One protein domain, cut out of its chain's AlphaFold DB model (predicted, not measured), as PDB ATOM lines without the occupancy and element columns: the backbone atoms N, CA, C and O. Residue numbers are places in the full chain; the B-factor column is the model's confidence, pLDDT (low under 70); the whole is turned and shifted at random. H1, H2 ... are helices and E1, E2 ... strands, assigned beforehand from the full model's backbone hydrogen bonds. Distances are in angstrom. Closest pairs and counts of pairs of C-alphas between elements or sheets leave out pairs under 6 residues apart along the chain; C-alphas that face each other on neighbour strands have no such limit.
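Overview. This is residues 379 to 469 of the 583 residues of an uncharacterized protein of Beggiatoa sp. PS (UniProt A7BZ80). What is the main picture? One long helix, H2, runs near the middle of the body; H1 meets its first residues nearly at a right angle, and H4 packs on H1. A small sheet, E2 E1 E3, joins the two ends of the printed part at one side, while the short H3 lies away from it and residues 453 to 465 lead from H4 back to E3. What are the counts and the shape? The printed part has 91 residues, with four named helices and three named strands in the order E1 E2 H1 H2 H3 H4 E3; it is mostly helix, and the sheet is all antiparallel. It is compact, with a radius of gyration of the C-alphas of 12.4 A and spans of 32 by 27 by 24 A.

Arrangement. How do the strands pair? E1, residues 379 to 382, and E2, residues 385 to 388, form an antiparallel hairpin at 153 degrees, with N 387 and O 380 at 2.8 A, within hydrogen-bond range. E3, residues 466 to 468, is antiparallel to the inner strand E1 at 171 degrees, with N 381 and O 467 at 2.8 A. Which helices touch? H1, residues 389 to 398, and H2, residues 404 to 423, touch about perpendicular at 79 degrees, with residues 404 to 407 alone of H2; the closest C-alphas, of Ala 396 and Tyr 404, are 6.8 A apart. H4, residues 442 to 452, touches H1 at a steep tilt of 59 degrees, the same way, closest at the C-alphas of Tyr 391 and Ala 442, 4.6 A; it only just touches H2, with 3 pairs of C-alphas within 8 A, the closest those of Glu 414 and Thr 449 at 6.4 A. What of the sheet, H3 and the backbones? H1 and H2 only graze the sheet, with residues 389 to 392 and 408 to 415, and H3, residues 431 to 434, is apart from H1, H2, H4 and the three strands. Every O i to N i+4 pair is within hydrogen-bond range in H1 and H4, against 14 of 16 in H2, and H3 is too short for such a pair.

Along the chain. Where does the first element begin? E1 begins at C-alpha 379, at (25.555, -17.028, 43.012). How long are the helices? H2 measures 29.7 A from C-alpha 404, at (37.463, -21.446, 38.439), to C-alpha 423; H4 measures 15.4 A and H1 14.4 A. Where does the last element end? E3 ends at C-alpha 468, at (26.436, -22.534, 45.610).

Size, cuts and confidence. How large is it? The two C-alphas farthest apart, of Gly 425 and Asp 469, are 33.5 A apart, whereas those of Ala 379 and Asp 469 are 5.4 A apart. Are there cuts, long links or weak places? The printed part has no cut, and the link from H4 to E3, residues 453 to 465, is long. The mean pLDDT of the printed part is 90.1, and no printed residue is under 70.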
ATOM      1  N   ALA A 379      25.343 -15.707  43.609       87.19
ATOM      2  CA  ALA A 379      25.555 -17.028  43.012       87.19
ATOM      3  C   ALA A 379      26.125 -18.040  44.015       87.19
ATOM      4  O   ALA A 379      25.910 -19.245  43.885       87.19
ATOM      5  N   ILE A 380      26.853 -17.558  45.022       94.56
ATOM      6  CA  ILE A 380      27.548 -18.392  46.001       94.56
ATOM      7  C   ILE A 380      27.628 -17.681  47.352       94.56
ATOM      8  O   ILE A 380      27.682 -16.452  47.418       94.56
ATOM      9  N   THR A 381      27.623 -18.457  48.430       95.62
ATOM     10  CA  THR A 381      27.971 -18.011  49.782       95.62
ATOM     11  C   THR A 381      29.278 -18.681  50.192       95.62
ATOM     12  O   THR A 381      29.377 -19.907  50.107       95.62
ATOM     13  N   ILE A 382      30.266 -17.895  50.620       96.19
ATOM     14  CA  ILE A 382      31.575 -18.376  51.087       96.19
ATOM     15  C   ILE A 382      31.793 -17.833  52.498       96.19
ATOM     16  O   ILE A 382      31.696 -16.629  52.704       96.19
ATOM     17  N   ASP A 383      32.019 -18.718  53.469       94.75
ATOM     18  CA  ASP A 383      32.212 -18.377  54.889       94.75
ATOM     19  C   ASP A 383      31.134 -17.426  55.451       94.75
ATOM     20  O   ASP A 383      31.390 -16.546  56.269       94.75
ATOM     21  N   GLY A 384      29.891 -17.617  54.993       93.31
ATOM     22  CA  GLY A 384      28.726 -16.821  55.388       93.31
ATOM     23  C   GLY A 384      28.520 -15.524  54.595       93.31
ATOM     24  O   GLY A 384      27.458 -14.915  54.721       93.31
ATOM     25  N   GLU A 385      29.464 -15.119  53.742       93.31
ATOM     26  CA  GLU A 385      29.328 -13.932  52.892       93.31
ATOM     27  C   GLU A 385      28.699 -14.283  51.540       93.31
ATOM     28  O   GLU A 385      29.146 -15.196  50.843       93.31
ATOM     29  N   LYS A 386      27.656 -13.543  51.148       92.88
ATOM     30  CA  LYS A 386      27.006 -13.702  49.844       92.88
ATOM     31  C   LYS A 386      27.790 -12.964  48.763       92.88
ATOM     32  O   LYS A 386      28.030 -11.764  48.883       92.88
ATOM     33  N   ILE A 387      28.121 -13.660  47.681       93.62
ATOM     34  CA  ILE A 387      28.964 -13.126  46.612       93.62
ATOM     35  C   ILE A 387      28.138 -12.860  45.343       93.62
ATOM     36  O   ILE A 387      27.509 -13.786  44.813       93.62
ATOM     37  N   PRO A 388      28.131 -11.611  44.838       90.12
ATOM     38  CA  PRO A 388      27.508 -11.265  43.561       90.12
ATOM     39  C   PRO A 388      28.179 -11.975  42.374       90.12
ATOM     40  O   PRO A 388      29.400 -12.142  42.340       90.12
ATOM     41  N   SER A 389      27.392 -12.388  41.379       87.44
ATOM     42  CA  SER A 389      27.907 -13.132  40.219       87.44
ATOM     43  C   SER A 389      28.834 -12.314  39.315       87.44
ATOM     44  O   SER A 389      29.811 -12.847  38.783       87.44
ATOM     45  N   ASP A 390      28.593 -11.012  39.189       84.88
ATOM     46  CA  ASP A 390      29.459 -10.073  38.478       84.88
ATOM     47  C   ASP A 390      30.847  -9.976  39.121       84.88
ATOM     48  O   ASP A 390      31.843  -9.845  38.407       84.88
ATOM     49  N   TYR A 391      30.945 -10.145  40.444       91.69
ATOM     50  CA  TYR A 391      32.239 -10.201  41.119       91.69
ATOM     51  C   TYR A 391      33.010 -11.496  40.843       91.69
ATOM     52  O   TYR A 391      34.200 -11.442  40.529       91.69
ATOM     53  N   LEU A 392      32.337 -12.656  40.866       90.44
ATOM     54  CA  LEU A 392      32.952 -13.937  40.475       90.44
ATOM     55  C   LEU A 392      33.537 -13.859  39.063       90.44
ATOM     56  O   LEU A 392      34.653 -14.317  38.802       90.44
ATOM     57  N   PHE A 393      32.789 -13.233  38.156       82.38
ATOM     58  CA  PHE A 393      33.223 -13.021  36.788       82.38
ATOM     59  C   PHE A 393      34.439 -12.099  36.698       82.38
ATOM     60  O   PHE A 393      35.389 -12.405  35.975       82.38
ATOM     61  N   GLN A 394      34.438 -11.000  37.448       85.62
ATOM     62  CA  GLN A 394      35.560 -10.070  37.462       85.62
ATOM     63  C   GLN A 394      36.846 -10.734  37.974       85.62
ATOM     64  O   GLN A 394      37.904 -10.554  37.368       85.62
ATOM     65  N   ILE A 395      36.764 -11.581  39.007       89.25
ATOM     66  CA  ILE A 395      37.910 -12.384  39.470       89.25
ATOM     67  C   ILE A 395      38.402 -13.300  38.342       89.25
ATOM     68  O   ILE A 395      39.589 -13.274  38.011       89.25
ATOM     69  N   ALA A 396      37.500 -14.036  37.686       83.12
ATOM     70  CA  ALA A 396      37.842 -14.932  36.578       83.12
ATOM     71  C   ALA A 396      38.509 -14.217  35.381       83.12
ATOM     72  O   ALA A 396      39.278 -14.830  34.637       83.12
ATOM     73  N   GLN A 397      38.216 -12.928  35.167       77.69
ATOM     74  CA  GLN A 397      38.800 -12.122  34.088       77.69
ATOM     75  C   GLN A 397      40.087 -11.388  34.464       77.69
ATOM     76  O   GLN A 397      40.827 -10.970  33.571       77.69
ATOM     77  N   SER A 398      40.337 -11.215  35.759       80.00
ATOM     78  CA  SER A 398      41.452 -10.415  36.269       80.00
ATOM     79  C   SER A 398      42.830 -11.031  36.007       80.00
ATOM     80  O   SER A 398      43.835 -10.326  36.037       80.00
ATOM     81  N   GLY A 399      42.888 -12.346  35.776       80.31
ATOM     82  CA  GLY A 399      44.138 -13.104  35.728       80.31
ATOM     83  C   GLY A 399      44.770 -13.360  37.103       80.31
ATOM     84  O   GLY A 399      45.889 -13.857  37.152       80.31
ATOM     85  N   LEU A 400      44.080 -13.035  38.208       82.19
ATOM     86  CA  LEU A 400      44.535 -13.337  39.576       82.19
ATOM     87  C   LEU A 400      44.358 -14.809  39.969       82.19
ATOM     88  O   LEU A 400      44.956 -15.257  40.942       82.19
ATOM     89  N   VAL A 401      43.526 -15.543  39.233       85.44
ATOM     90  CA  VAL A 401      43.257 -16.968  39.436       85.44
ATOM     91  C   VAL A 401      43.538 -17.733  38.147       85.44
ATOM     92  O   VAL A 401      43.286 -17.228  37.051       85.44
ATOM     93  N   GLU A 402      44.057 -18.954  38.275       80.25
ATOM     94  CA  GLU A 402      44.361 -19.824  37.130       80.25
ATOM     95  C   GLU A 402      43.238 -20.818  36.819       80.25
ATOM     96  O   GLU A 402      43.206 -21.373  35.719       80.25
ATOM     97  N   ARG A 403      42.313 -21.023  37.766       84.19
ATOM     98  CA  ARG A 403      41.184 -21.957  37.676       84.19
ATOM     99  C   ARG A 403      39.913 -21.350  38.269       84.19
ATOM    100  O   ARG A 403      39.977 -20.503  39.161       84.19
ATOM    101  N   TYR A 404      38.746 -21.810  37.829       85.00
ATOM    102  CA  TYR A 404      37.463 -21.446  38.439       85.00
ATOM    103  C   TYR A 404      37.385 -21.920  39.892       85.00
ATOM    104  O   TYR A 404      36.890 -21.187  40.749       85.00
ATOM    105  N   ALA A 405      37.932 -23.099  40.191       91.12
ATOM    106  CA  ALA A 405      38.038 -23.617  41.548       91.12
ATOM    107  C   ALA A 405      38.906 -22.734  42.456       91.12
ATOM    108  O   ALA A 405      38.687 -22.754  43.663       91.12
ATOM    109  N   ASP A 406      39.825 -21.925  41.906       92.25
ATOM    110  CA  ASP A 406      40.670 -21.003  42.681       92.25
ATOM    111  C   ASP A 406      39.923 -19.722  43.103       92.25
ATOM    112  O   ASP A 406      40.374 -19.009  44.000       92.25
ATOM    113  N   ILE A 407      38.746 -19.441  42.529       93.06
ATOM    114  CA  ILE A 407      37.906 -18.295  42.927       93.06
ATOM    115  C   ILE A 407      37.400 -18.464  44.365       93.06
ATOM    116  O   ILE A 407      37.356 -17.499  45.126       93.06
ATOM    117  N   ILE A 408      37.052 -19.693  44.753       95.62
ATOM    118  CA  ILE A 408      36.579 -20.017  46.104       95.62
ATOM    119  C   ILE A 408      37.640 -19.689  47.172       95.62
ATOM    120  O   ILE A 408      37.341 -18.881  48.055       95.62
ATOM    121  N   PRO A 409      38.865 -20.255  47.125       95.25
ATOM    122  CA  PRO A 409      39.899 -19.915  48.089       95.25
ATOM    123  C   PRO A 409      40.307 -18.445  47.979       95.25
ATOM    124  O   PRO A 409      40.520 -17.834  49.017       95.25
ATOM    125  N   PHE A 410      40.334 -17.828  46.790       94.56
ATOM    126  CA  PHE A 410      40.615 -16.391  46.661       94.56
ATOM    127  C   PHE A 410      39.643 -15.526  47.486       94.56
ATOM    128  O   PHE A 410      40.072 -14.667  48.257       94.56
ATOM    129  N   ILE A 411      38.335 -15.781  47.379       95.81
ATOM    130  CA  ILE A 411      37.322 -15.032  48.137       95.81
ATOM    131  C   ILE A 411      37.398 -15.357  49.629       95.81
ATOM    132  O   ILE A 411      37.320 -14.454  50.458       95.81
ATOM    133  N   ALA A 412      37.597 -16.625  49.994       95.94
ATOM    134  CA  ALA A 412      37.779 -16.996  51.393       95.94
ATOM    135  C   ALA A 412      38.971 -16.256  52.025       95.94
ATOM    136  O   ALA A 412      38.873 -15.743  53.141       95.94
ATOM    137  N   GLN A 413      40.080 -16.147  51.291       95.12
ATOM    138  CA  GLN A 413      41.270 -15.400  51.697       95.12
ATOM    139  C   GLN A 413      40.988 -13.904  51.856       95.12
ATOM    140  O   GLN A 413      41.453 -13.300  52.819       95.12
ATOM    141  N   GLU A 414      40.215 -13.311  50.945       95.06
ATOM    142  CA  GLU A 414      39.740 -11.926  51.040       95.06
ATOM    143  C   GLU A 414      38.917 -11.686  52.317       95.06
ATOM    144  O   GLU A 414      39.226 -10.766  53.078       95.06
ATOM    145  N   ILE A 415      37.921 -12.534  52.594       95.12
ATOM    146  CA  ILE A 415      37.056 -12.430  53.784       95.12
ATOM    147  C   ILE A 415      37.901 -12.493  55.063       95.12
ATOM    148  O   ILE A 415      37.798 -11.628  55.941       95.12
ATOM    149  N   HIS A 416      38.790 -13.485  55.150       95.00
ATOM    150  CA  HIS A 416      39.668 -13.662  56.303       95.00
ATOM    151  C   HIS A 416      40.663 -12.509  56.458       95.00
ATOM    152  O   HIS A 416      40.866 -12.033  57.576       95.00
ATOM    153  N   ARG A 417      41.235 -12.000  55.359       95.00
ATOM    154  CA  ARG A 417      42.142 -10.844  55.395       95.00
ATOM    155  C   ARG A 417      41.444  -9.613  55.952       95.00
ATOM    156  O   ARG A 417      42.003  -8.942  56.813       95.00
ATOM    157  N   ARG A 418      40.224  -9.312  55.505       94.25
ATOM    158  CA  ARG A 418      39.469  -8.157  56.020       94.25
ATOM    159  C   ARG A 418      39.150  -8.291  57.499       94.25
ATOM    160  O   ARG A 418      39.251  -7.307  58.232       94.25
ATOM    161  N   LYS A 419      38.815  -9.503  57.950       93.56
ATOM    162  CA  LYS A 419      38.649  -9.795  59.377       93.56
ATOM    163  C   LYS A 419      39.951  -9.541  60.143       93.56
ATOM    164  O   LYS A 419      39.919  -8.825  61.136       93.56
ATOM    165  N   GLN A 420      41.085 -10.020  59.634       94.81
ATOM    166  CA  GLN A 420      42.398  -9.813  60.247       94.81
ATOM    167  C   GLN A 420      42.812  -8.332  60.281       94.81
ATOM    168  O   GLN A 420      43.274  -7.858  61.315       94.81
ATOM    169  N   LEU A 421      42.606  -7.576  59.194       93.19
ATOM    170  CA  LEU A 421      42.837  -6.123  59.162       93.19
ATOM    171  C   LEU A 421      42.025  -5.423  60.256       93.19
ATOM    172  O   LEU A 421      42.564  -4.608  61.003       93.19
ATOM    173  N   LYS A 422      40.741  -5.785  60.382       92.56
ATOM    174  CA  LYS A 422      39.842  -5.242  61.405       92.56
ATOM    175  C   LYS A 422      40.297  -5.602  62.821       92.56
ATOM    176  O   LYS A 422      40.307  -4.731  63.684       92.56
ATOM    177  N   GLU A 423      40.695  -6.850  63.057       93.88
ATOM    178  CA  GLU A 423      41.222  -7.320  64.349       93.88
ATOM    179  C   GLU A 423      42.530  -6.614  64.736       93.88
ATOM    180  O   GLU A 423      42.751  -6.337  65.912       93.88
ATOM    181  N   GLN A 424      43.364  -6.260  63.755       94.19
ATOM    182  CA  GLN A 424      44.590  -5.479  63.955       94.19
ATOM    183  C   GLN A 424      44.344  -3.963  64.051       94.19
ATOM    184  O   GLN A 424      45.295  -3.202  64.219       94.19
ATOM    185  N   GLY A 425      43.094  -3.505  63.923       90.94
ATOM    186  CA  GLY A 425      42.756  -2.080  63.920       90.94
ATOM    187  C   GLY A 425      43.292  -1.313  62.705       90.94
ATOM    188  O   GLY A 425      43.399  -0.089  62.756       90.94
ATOM    189  N   ILE A 426      43.641  -2.002  61.614       89.88
ATOM    190  CA  ILE A 426      44.159  -1.379  60.392       89.88
ATOM    191  C   ILE A 426      42.985  -0.878  59.549       89.88
ATOM    192  O   ILE A 426      42.224  -1.662  58.979       89.88
ATOM    193  N   VAL A 427      42.870   0.445  59.420       90.31
ATOM    194  CA  VAL A 427      41.832   1.107  58.618       90.31
ATOM    195  C   VAL A 427      42.423   1.573  57.286       90.31
ATOM    196  O   VAL A 427      43.179   2.542  57.235       90.31
ATOM    197  N   LEU A 428      42.072   0.895  56.189       90.06
ATOM    198  CA  LEU A 428      42.589   1.212  54.846       90.06
ATOM    199  C   LEU A 428      41.698   2.183  54.059       90.06
ATOM    200  O   LEU A 428      42.187   2.941  53.223       90.06
ATOM    201  N   TYR A 429      40.398   2.180  54.332       91.62
ATOM    202  CA  TYR A 429      39.388   2.980  53.641       91.62
ATOM    203  C   TYR A 429      38.216   3.291  54.586       91.62
ATOM    204  O   TYR A 429      38.116   2.665  55.644       91.62
ATOM    205  N   PRO A 430      37.352   4.276  54.262       91.38
ATOM    206  CA  PRO A 430      36.241   4.668  55.126       91.38
ATOM    207  C   PRO A 430      35.345   3.497  55.554       91.38
ATOM    208  O   PRO A 430      34.991   2.658  54.727       91.38
ATOM    209  N   GLN A 431      34.882   3.504  56.812       88.44
ATOM    210  CA  GLN A 431      33.987   2.472  57.367       88.44
ATOM    211  C   GLN A 431      32.756   2.223  56.486       88.44
ATOM    212  O   GLN A 431      32.368   1.089  56.250       88.44
ATOM    213  N   ALA A 432      32.185   3.287  55.925       86.75
ATOM    214  CA  ALA A 432      31.019   3.178  55.062       86.75
ATOM    215  C   ALA A 432      31.284   2.391  53.761       86.75
ATOM    216  O   ALA A 432      30.355   1.786  53.239       86.75
ATOM    217  N   LEU A 433      32.525   2.328  53.260       88.19
ATOM    218  CA  LEU A 433      32.872   1.393  52.182       88.19
ATOM    219  C   LEU A 433      32.961  -0.038  52.696       88.19
ATOM    220  O   LEU A 433      32.432  -0.936  52.052       88.19
ATOM    221  N   GLN A 434      33.572  -0.247  53.865       87.44
ATOM    222  CA  GLN A 434      33.667  -1.570  54.482       87.44
ATOM    223  C   GLN A 434      32.282  -2.188  54.715       87.44
ATOM    224  O   GLN A 434      32.062  -3.349  54.379       87.44
ATOM    225  N   ASP A 435      31.342  -1.393  55.223       87.00
ATOM    226  CA  ASP A 435      29.972  -1.827  55.512       87.00
ATOM    227  C   ASP A 435      29.165  -2.133  54.239       87.00
ATOM    228  O   ASP A 435      28.167  -2.847  54.298       87.00
ATOM    229  N   ASN A 436      29.594  -1.613  53.083       86.06
ATOM    230  CA  ASN A 436      28.883  -1.718  51.807       86.06
ATOM    231  C   ASN A 436      29.695  -2.421  50.708       86.06
ATOM    232  O   ASN A 436      29.346  -2.311  49.535       86.06
ATOM    233  N   ILE A 437      30.743  -3.175  51.053       87.06
ATOM    234  CA  ILE A 437      31.617  -3.845  50.074       87.06
ATOM    235  C   ILE A 437      30.847  -4.734  49.090       87.06
ATOM    236  O   ILE A 437      31.180  -4.782  47.907       87.06
ATOM    237  N   ALA A 438      29.791  -5.407  49.559       83.25
ATOM    238  CA  ALA A 438      28.945  -6.265  48.731       83.25
ATOM    239  C   ALA A 438      28.118  -5.492  47.683       83.25
ATOM    240  O   ALA A 438      27.591  -6.105  46.757       83.25
ATOM    241  N   HIS A 439      28.005  -4.169  47.829       81.94
ATOM    242  CA  HIS A 439      27.269  -3.269  46.938       81.94
ATOM    243  C   HIS A 439      28.177  -2.450  46.015       81.94
ATOM    244  O   HIS A 439      27.675  -1.704  45.176       81.94
ATOM    245  N   LEU A 440      29.499  -2.568  46.161       85.62
ATOM    246  CA  LEU A 440      30.448  -1.927  45.260       85.62
ATOM    247  C   LEU A 440      30.439  -2.620  43.898       85.62
ATOM    248  O   LEU A 440      30.144  -3.812  43.793       85.62
ATOM    249  N   SER A 441      30.818  -1.885  42.851       86.81
ATOM    250  CA  SER A 441      31.057  -2.504  41.549       86.81
ATOM    251  C   SER A 441      32.134  -3.587  41.671       86.81
ATOM    252  O   SER A 441      33.060  -3.482  42.485       86.81
ATOM    253  N   ALA A 442      32.033  -4.624  40.840       88.62
ATOM    254  CA  ALA A 442      32.994  -5.720  40.837       88.62
ATOM    255  C   ALA A 442      34.450  -5.235  40.670       88.62
ATOM    256  O   ALA A 442      35.355  -5.766  41.313       88.62
ATOM    257  N   ASP A 443      34.661  -4.191  39.865       88.06
ATOM    258  CA  ASP A 443      35.964  -3.556  39.647       88.06
ATOM    259  C   ASP A 443      36.494  -2.891  40.916       88.06
ATOM    260  O   ASP A 443      37.621  -3.156  41.335       88.06
ATOM    261  N   THR A 444      35.668  -2.070  41.570       90.75
ATOM    262  CA  THR A 444      36.042  -1.401  42.819       90.75
ATOM    263  C   THR A 444      36.350  -2.422  43.906       90.75
ATOM    264  O   THR A 444      37.371  -2.302  44.582       90.75
ATOM    265  N   ARG A 445      35.516  -3.461  44.054       92.44
ATOM    266  CA  ARG A 445      35.756  -4.536  45.026       92.44
ATOM    267  C   ARG A 445      37.064  -5.273  44.733       92.44
ATOM    268  O   ARG A 445      37.820  -5.541  45.663       92.44
ATOM    269  N   LEU A 446      37.366  -5.556  43.463       92.00
ATOM    270  CA  LEU A 446      38.632  -6.184  43.077       92.00
ATOM    271  C   LEU A 446      39.831  -5.302  43.444       92.00
ATOM    272  O   LEU A 446      40.788  -5.805  44.032       92.00
ATOM    273  N   LEU A 447      39.768  -3.996  43.156       92.56
ATOM    274  CA  LEU A 447      40.826  -3.054  43.532       92.56
ATOM    275  C   LEU A 447      40.998  -2.956  45.051       92.56
ATOM    276  O   LEU A 447      42.132  -2.892  45.517       92.56
ATOM    277  N   LEU A 448      39.913  -2.988  45.835       93.62
ATOM    278  CA  LEU A 448      40.009  -3.057  47.298       93.62
ATOM    279  C   LEU A 448      40.746  -4.323  47.739       93.62
ATOM    280  O   LEU A 448      41.711  -4.221  48.494       93.62
ATOM    281  N   THR A 449      40.366  -5.493  47.215       93.56
ATOM    282  CA  THR A 449      41.042  -6.761  47.531       93.56
ATOM    283  C   THR A 449      42.532  -6.702  47.186       93.56
ATOM    284  O   THR A 449      43.366  -7.097  48.000       93.56
ATOM    285  N   GLN A 450      42.893  -6.167  46.018       91.69
ATOM    286  CA  GLN A 450      44.293  -5.995  45.618       91.69
ATOM    287  C   GLN A 450      45.026  -4.921  46.442       91.69
ATOM    288  O   GLN A 450      46.233  -5.008  46.634       91.69
ATOM    289  N   HIS A 451      44.337  -3.892  46.934       93.06
ATOM    290  CA  HIS A 451      44.944  -2.905  47.822       93.06
ATOM    291  C   HIS A 451      45.247  -3.518  49.194       93.06
ATOM    292  O   HIS A 451      46.312  -3.278  49.761       93.06
ATOM    293  N   GLU A 452      44.347  -4.352  49.716       94.00
ATOM    294  CA  GLU A 452      44.518  -5.052  50.990       94.00
ATOM    295  C   GLU A 452      45.708  -6.025  50.970       94.00
ATOM    296  O   GLU A 452      46.415  -6.130  51.976       94.00
ATOM    297  N   THR A 453      45.990  -6.682  49.833       91.50
ATOM    298  CA  THR A 453      47.158  -7.583  49.702       91.50
ATOM    299  C   THR A 453      48.493  -6.856  49.840       91.50
ATOM    300  O   THR A 453      49.504  -7.487  50.138       91.50
ATOM    301  N   LEU A 454      48.517  -5.528  49.683       90.06
ATOM    302  CA  LEU A 454      49.716  -4.730  49.938       90.06
ATOM    303  C   LEU A 454      50.022  -4.601  51.439       90.06
ATOM    304  O   LEU A 454      51.122  -4.182  51.800       90.06
ATOM    305  N   TYR A 455      49.059  -4.875  52.324       89.88
ATOM    306  CA  TYR A 455      49.205  -4.713  53.778       89.88
ATOM    307  C   TYR A 455      49.264  -6.039  54.520       89.88
ATOM    308  O   TYR A 455      50.002  -6.130  55.496       89.88
ATOM    309  N   LEU A 456      48.524  -7.044  54.058       91.19
ATOM    310  CA  LEU A 456      48.543  -8.383  54.629       91.19
ATOM    311  C   LEU A 456      48.586  -9.425  53.517       91.19
ATOM    312  O   LEU A 456      47.772  -9.399  52.589       91.19
ATOM    313  N   GLU A 457      49.520 -10.367  53.644       86.56
ATOM    314  CA  GLU A 457      49.597 -11.532  52.766       86.56
ATOM    315  C   GLU A 457      48.289 -12.338  52.800       86.56
ATOM    316  O   GLU A 457      47.496 -12.246  53.741       86.56
ATOM    317  N   MET A 458      48.021 -13.113  51.746       77.12
ATOM    318  CA  MET A 458      46.823 -13.950  51.718       77.12
ATOM    319  C   MET A 458      46.974 -15.087  52.739       77.12
ATOM    320  O   MET A 458      47.910 -15.878  52.601       77.12
ATOM    321  N   PRO A 459      46.086 -15.206  53.744       82.81
ATOM    322  CA  PRO A 459      46.153 -16.329  54.672       82.81
ATOM    323  C   PRO A 459      45.925 -17.632  53.903       82.81
ATOM    324  O   PRO A 459      45.094 -17.680  53.007       82.81
ATOM    325  N   ASN A 460      46.624 -18.716  54.225       85.25
ATOM    326  CA  ASN A 460      46.333 -19.994  53.578       85.25
ATOM    327  C   ASN A 460      45.070 -20.615  54.204       85.25
ATOM    328  O   ASN A 460      45.126 -21.139  55.314       85.25
ATOM    329  N   ILE A 461      43.930 -20.525  53.514       88.06
ATOM    330  CA  ILE A 461      42.647 -21.088  53.964       88.06
ATOM    331  C   ILE A 461      42.405 -22.415  53.246       88.06
ATOM    332  O   ILE A 461      42.172 -22.434  52.040       88.06
ATOM    333  N   SER A 462      42.457 -23.531  53.981       78.94
ATOM    334  CA  SER A 462      42.416 -24.865  53.369       78.94
ATOM    335  C   SER A 462      41.012 -25.434  53.154       78.94
ATOM    336  O   SER A 462      40.884 -26.349  52.355       78.94
ATOM    337  N   ASN A 463      39.968 -24.930  53.825       89.88
ATOM    338  CA  ASN A 463      38.603 -25.475  53.725       89.88
ATOM    339  C   ASN A 463      37.530 -24.404  54.017       89.88
ATOM    340  O   ASN A 463      36.943 -24.424  55.103       89.88
ATOM    341  N   PRO A 464      37.272 -23.454  53.103       94.69
ATOM    342  CA  PRO A 464      36.172 -22.516  53.293       94.69
ATOM    343  C   PRO A 464      34.813 -23.226  53.237       94.69
ATOM    344  O   PRO A 464      34.636 -24.206  52.509       94.69
ATOM    345  N   THR A 465      33.833 -22.719  53.983       95.94
ATOM    346  CA  THR A 465      32.444 -23.191  53.903       95.94
ATOM    347  C   THR A 465      31.804 -22.611  52.651       95.94
ATOM    348  O   THR A 465      31.698 -21.394  52.522       95.94
ATOM    349  N   VAL A 466      31.357 -23.466  51.731       96.69
ATOM    350  CA  VAL A 466      30.834 -23.046  50.426       96.69
ATOM    351  C   VAL A 466      29.411 -23.548  50.224       96.69
ATOM    352  O   VAL A 466      29.138 -24.735  50.386       96.69
ATOM    353  N   ASN A 467      28.520 -22.651  49.806       96.88
ATOM    354  CA  ASN A 467      27.170 -22.987  49.364       96.88
ATOM    355  C   ASN A 467      26.872 -22.291  48.028       96.88
ATOM    356  O   ASN A 467      26.743 -21.067  47.988       96.88
ATOM    357  N   ILE A 468      26.781 -23.056  46.938       95.94
ATOM    358  CA  ILE A 468      26.436 -22.534  45.610       95.94
ATOM    359  C   ILE A 468      24.913 -22.530  45.471       95.94
ATOM    360  O   ILE A 468      24.271 -23.568  45.622       95.94
ATOM    361  N   ASP A 469      24.328 -21.372  45.169       93.56
ATOM    362  CA  ASP A 469      22.881 -21.247  44.994       93.56
ATOM    363  C   ASP A 469      22.474 -21.639  43.565       93.56
ATOM    364  O   ASP A 469      22.252 -20.791  42.692       93.56
TER     365      ASP A 469